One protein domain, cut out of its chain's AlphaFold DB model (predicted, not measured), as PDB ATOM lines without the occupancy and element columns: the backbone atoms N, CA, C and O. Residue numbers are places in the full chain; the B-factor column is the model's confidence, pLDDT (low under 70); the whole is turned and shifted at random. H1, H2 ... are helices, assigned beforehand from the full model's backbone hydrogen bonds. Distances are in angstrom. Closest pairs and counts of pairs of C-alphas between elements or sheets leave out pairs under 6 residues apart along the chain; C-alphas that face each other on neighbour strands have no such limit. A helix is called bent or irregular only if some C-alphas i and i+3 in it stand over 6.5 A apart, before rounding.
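AT A GLANCE: This is residues 13 to 52 of the 156 residues of the protein "Peptide transport periplasmic protein SapA" of Rodentibacter pneumotropicus (UniProt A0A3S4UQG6). With little regular structure, this is a flat, loose trail of chain: residues 14 to 22, with the small helix H1, stick out at one end, and a long unnamed stretch leads to the other end, where it loops round before the short helix H2. The 40 printed residues hold two named helices, H1 then H2, and no named strand; the class is all helix, with 12 residues in named elements. The radius of gyration of the C-alphas is 12.1 A, and the spans are 34 by 21 by 11 A.

HOW THE PARTS SIT: H1, residues 15 to 18, and H2, residues 44 to 51, are apart. H1 is too short for an O i to N i+4 pair; in H2, 2 of 4 are within hydrogen-bond range.

IN THESE COORDINATES: H1 begins at C-alpha 15 (112.690, 164.338, 47.146). H2 measures 10.5 A and ends at C-alpha 51 (132.777, 176.718, 40.799); it is irregular, but only just: C-alphas 46 and 49 are 6.7 A apart.

THE WHOLE: The C-alphas farthest apart, Glu 15 and Gln 36, are 34.7 A apart. The printed part has no cut. The link from H1 to H2, 25 residues, is long. Residues 28 to 31 and 38 to 48 have pLDDT under 70.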
ATOM      1  N   VAL A  13     110.552 170.624  49.964       81.38
ATOM      2  CA  VAL A  13     111.615 170.433  48.973       81.38
ATOM      3  C   VAL A  13     111.420 169.079  48.266       81.38
ATOM      4  O   VAL A  13     111.206 168.078  48.957       81.38
ATOM      5  N   PRO A  14     111.459 169.032  46.919       85.12
ATOM      6  CA  PRO A  14     111.341 167.792  46.158       85.12
ATOM      7  C   PRO A  14     112.338 166.723  46.607       85.12
ATOM      8  O   PRO A  14     113.505 167.020  46.853       85.12
ATOM      9  N   GLU A  15     111.889 165.470  46.655       82.94
ATOM     10  CA  GLU A  15     112.690 164.338  47.146       82.94
ATOM     11  C   GLU A  15     113.964 164.118  46.313       82.94
ATOM     12  O   GLU A  15     115.038 163.892  46.870       82.94
ATOM     13  N   SER A  16     113.889 164.372  45.001       83.19
ATOM     14  CA  SER A  16     115.032 164.337  44.076       83.19
ATOM     15  C   SER A  16     116.169 165.297  44.447       83.19
ATOM     16  O   SER A  16     117.308 165.083  44.047       83.19
ATOM     17  N   LEU A  17     115.880 166.371  45.193       79.06
ATOM     18  CA  LEU A  17     116.891 167.314  45.683       79.06
ATOM     19  C   LEU A  17     117.465 166.902  47.046       79.06
ATOM     20  O   LEU A  17     118.481 167.448  47.463       79.06
ATOM     21  N   THR A  18     116.832 165.952  47.738       81.88
ATOM     22  CA  THR A  18     117.250 165.463  49.061       81.88
ATOM     23  C   THR A  18     117.945 164.104  49.025       81.88
ATOM     24  O   THR A  18     118.623 163.760  49.986       81.88
ATOM     25  N   GLU A  19     117.823 163.341  47.933       84.06
ATOM     26  CA  GLU A  19     118.457 162.020  47.800       84.06
ATOM     27  C   GLU A  19     119.994 162.088  47.808       84.06
ATOM     28  O   GLU A  19     120.633 161.251  48.435       84.06
ATOM     29  N   ASN A  20     120.584 163.087  47.136       81.00
ATOM     30  CA  ASN A  20     122.039 163.312  47.065       81.00
ATOM     31  C   ASN A  20     122.407 164.806  46.952       81.00
ATOM     32  O   ASN A  20     123.465 165.162  46.432       81.00
ATOM     33  N   GLY A  21     121.512 165.698  47.381       79.62
ATOM     34  CA  GLY A  21     121.720 167.143  47.341       79.62
ATOM     35  C   GLY A  21     121.939 167.729  48.732       79.62
ATOM     36  O   GLY A  21     121.403 167.240  49.725       79.62
ATOM     37  N   LEU A  22     122.722 168.806  48.799       81.88
ATOM     38  CA  LEU A  22     122.843 169.638  49.992       81.88
ATOM     39  C   LEU A  22     121.966 170.880  49.819       81.88
ATOM     40  O   LEU A  22     122.141 171.638  48.867       81.88
ATOM     41  N   ILE A  23     121.049 171.107  50.759       82.38
ATOM     42  CA  ILE A  23     120.243 172.329  50.794       82.38
ATOM     43  C   ILE A  23     120.958 173.350  51.677       82.38
ATOM     44  O   ILE A  23     121.152 173.120  52.870       82.38
ATOM     45  N   TYR A  24     121.320 174.491  51.090       78.75
ATOM     46  CA  TYR A  24     121.943 175.610  51.789       78.75
ATOM     47  C   TYR A  24     121.024 176.837  51.754       78.75
ATOM     48  O   TYR A  24     120.798 177.425  50.697       78.75
ATOM     49  N   CYS A  25     120.482 177.222  52.912       78.62
ATOM     50  CA  CYS A  25     119.639 178.411  53.047       78.62
ATOM     51  C   CYS A  25     120.510 179.650  53.290       78.62
ATOM     52  O   CYS A  25     121.224 179.717  54.289       78.62
ATOM     53  N   THR A  26     120.423 180.645  52.406       73.50
ATOM     54  CA  THR A  26     121.153 181.916  52.512       73.50
ATOM     55  C   THR A  26     120.202 183.103  52.392       73.50
ATOM     56  O   THR A  26     119.217 183.037  51.663       73.50
ATOM     57  N   ASN A  27     120.500 184.198  53.094       71.12
ATOM     58  CA  ASN A  27     119.676 185.416  53.126       71.12
ATOM     59  C   ASN A  27     120.210 186.509  52.181       71.12
ATOM     60  O   ASN A  27     120.048 187.700  52.425       71.12
ATOM     61  N   VAL A  28     120.910 186.092  51.131       64.19
ATOM     62  CA  VAL A  28     121.632 186.960  50.201       64.19
ATOM     63  C   VAL A  28     120.683 187.540  49.147       64.19
ATOM     64  O   VAL A  28     120.028 186.792  48.426       64.19
ATOM     65  N   SER A  29     120.652 188.869  49.018       63.25
ATOM     66  CA  SER A  29     120.046 189.589  47.888       63.25
ATOM     67  C   SER A  29     121.142 190.144  46.964       63.25
ATOM     68  O   SER A  29     122.218 190.508  47.431       63.25
ATOM     69  N   GLY A  30     120.905 190.185  45.645       60.50
ATOM     70  CA  GLY A  30     121.885 190.704  44.672       60.50
ATOM     71  C   GLY A  30     123.019 189.726  44.338       60.50
ATOM     72  O   GLY A  30     124.195 190.020  44.535       60.50
ATOM     73  N   PHE A  31     122.661 188.539  43.849       65.75
ATOM     74  CA  PHE A  31     123.603 187.461  43.555       65.75
ATOM     75  C   PHE A  31     124.331 187.659  42.219       65.75
ATOM     76  O   PHE A  31     123.704 187.958  41.204       65.75
ATOM     77  N   SER A  32     125.640 187.405  42.195       70.38
ATOM     78  CA  SER A  32     126.430 187.353  40.963       70.38
ATOM     79  C   SER A  32     127.270 186.082  40.932       70.38
ATOM     80  O   SER A  32     127.994 185.779  41.878       70.38
ATOM     81  N   PHE A  33     127.243 185.371  39.801       75.69
ATOM     82  CA  PHE A  33     128.131 184.230  39.541       75.69
ATOM     83  C   PHE A  33     129.569 184.645  39.183       75.69
ATOM     84  O   PHE A  33     130.409 183.801  38.865       75.69
ATOM     85  N   ASN A  34     129.856 185.944  39.219       75.81
ATOM     86  CA  ASN A  34     131.166 186.514  38.978       75.81
ATOM     87  C   ASN A  34     131.695 187.180  40.262       75.81
ATOM     88  O   ASN A  34     131.288 188.309  40.558       75.81
ATOM     89  N   PRO A  35     132.605 186.527  41.013       73.25
ATOM     90  CA  PRO A  35     133.203 187.101  42.217       73.25
ATOM     91  C   PRO A  35     133.894 188.447  42.042       73.25
ATOM     92  O   PRO A  35     133.900 189.230  42.982       73.25
ATOM     93  N   GLN A  36     134.454 188.755  40.868       70.56
ATOM     94  CA  GLN A  36     135.183 190.016  40.664       70.56
ATOM     95  C   GLN A  36     134.273 191.251  40.710       70.56
ATOM     96  O   GLN A  36     134.756 192.376  40.787       70.56
ATOM     97  N   THR A  37     132.958 191.050  40.622       70.62
ATOM     98  CA  THR A  37     131.956 192.120  40.550       70.62
ATOM     99  C   THR A  37     130.924 192.007  41.663       70.62
ATOM    100  O   THR A  37     129.961 192.769  41.685       70.62
ATOM    101  N   ALA A  38     131.080 191.017  42.541       66.44
ATOM    102  CA  ALA A  38     130.174 190.756  43.639       66.44
ATOM    103  C   ALA A  38     130.739 191.319  44.943       66.44
ATOM    104  O   ALA A  38     131.952 191.358  45.141       66.44
ATOM    105  N   ASP A  39     129.852 191.695  45.862       61.97
ATOM    106  CA  ASP A  39     130.271 192.049  47.213       61.97
ATOM    107  C   ASP A  39     130.800 190.808  47.960       61.97
ATOM    108  O   ASP A  39     130.211 189.716  47.905       61.97
ATOM    109  N   ALA A  40     131.923 190.984  48.662       56.28
ATOM    110  CA  ALA A  40     132.762 189.921  49.217       56.28
ATOM    111  C   ALA A  40     132.040 189.047  50.260       56.28
ATOM    112  O   ALA A  40     132.419 187.896  50.465       56.28
ATOM    113  N   GLY A  41     130.991 189.558  50.911       58.44
ATOM    114  CA  GLY A  41     130.222 188.802  51.910       58.44
ATOM    115  C   GLY A  41     129.110 187.921  51.333       58.44
ATOM    116  O   GLY A  41     128.697 186.948  51.961       58.44
ATOM    117  N   THR A  42     128.625 188.245  50.136       56.91
ATOM    118  CA  THR A  42     127.279 187.857  49.692       56.91
ATOM    119  C   THR A  42     127.328 186.745  48.642       56.91
ATOM    120  O   THR A  42     126.642 185.735  48.776       56.91
ATOM    121  N   SER A  43     128.203 186.856  47.635       57.09
ATOM    122  CA  SER A  43     128.333 185.821  46.587       57.09
ATOM    123  C   SER A  43     129.567 184.923  46.747       57.09
ATOM    124  O   SER A  43     129.606 183.832  46.176       57.09
ATOM    125  N   MET A  44     130.555 185.334  47.554       58.72
ATOM    126  CA  MET A  44     131.842 184.635  47.668       58.72
ATOM    127  C   MET A  44     131.696 183.195  48.184       58.72
ATOM    128  O   MET A  44     132.262 182.269  47.610       58.72
ATOM    129  N   ASN A  45     130.866 182.986  49.209       58.31
ATOM    130  CA  ASN A  45     130.711 181.668  49.836       58.31
ATOM    131  C   ASN A  45     129.852 180.695  49.017       58.31
ATOM    132  O   ASN A  45     129.992 179.483  49.160       58.31
ATOM    133  N   VAL A  46     128.948 181.210  48.180       63.03
ATOM    134  CA  VAL A  46     127.990 180.375  47.440       63.03
ATOM    135  C   VAL A  46     128.515 180.023  46.049       63.03
ATOM    136  O   VAL A  46     128.263 178.927  45.561       63.03
ATOM    137  N   VAL A  47     129.258 180.934  45.413       68.25
ATOM    138  CA  VAL A  47     129.741 180.764  44.038       68.25
ATOM    139  C   VAL A  47     131.221 180.423  44.011       68.25
ATOM    140  O   VAL A  47     131.599 179.379  43.486       68.25
ATOM    141  N   THR A  48     132.062 181.310  44.547       68.81
ATOM    142  CA  THR A  48     133.516 181.276  44.326       68.81
ATOM    143  C   THR A  48     134.117 179.958  44.757       68.81
ATOM    144  O   THR A  48     134.803 179.309  43.977       68.81
ATOM    145  N   GLU A  49     133.787 179.533  45.971       75.62
ATOM    146  CA  GLU A  49     134.346 178.320  46.557       75.62
ATOM    147  C   GLU A  49     133.815 177.028  45.912       75.62
ATOM    148  O   GLU A  49     134.378 175.962  46.138       75.62
ATOM    149  N   GLN A  50     132.744 177.102  45.111       81.19
ATOM    150  CA  GLN A  50     132.113 175.922  44.508       81.19
ATOM    151  C   GLN A  50     132.489 175.725  43.037       81.19
ATOM    152  O   GLN A  50     132.642 174.588  42.598       81.19
ATOM    153  N   ILE A  51     132.613 176.809  42.263       84.62
ATOM    154  CA  ILE A  51     132.777 176.718  40.799       84.62
ATOM    155  C   ILE A  51     134.053 177.378  40.262       84.62
ATOM    156  O   ILE A  51     134.287 177.319  39.054       84.62
ATOM    157  N   TYR A  52     134.881 177.975  41.124       85.06
ATOM    158  CA  TYR A  52     136.152 178.594  40.743       85.06
ATOM    159  C   TYR A  52     137.313 178.082  41.601       85.06
ATOM    160  O   TYR A  52     137.134 177.518  42.679       85.06
TER     161      TYR A  52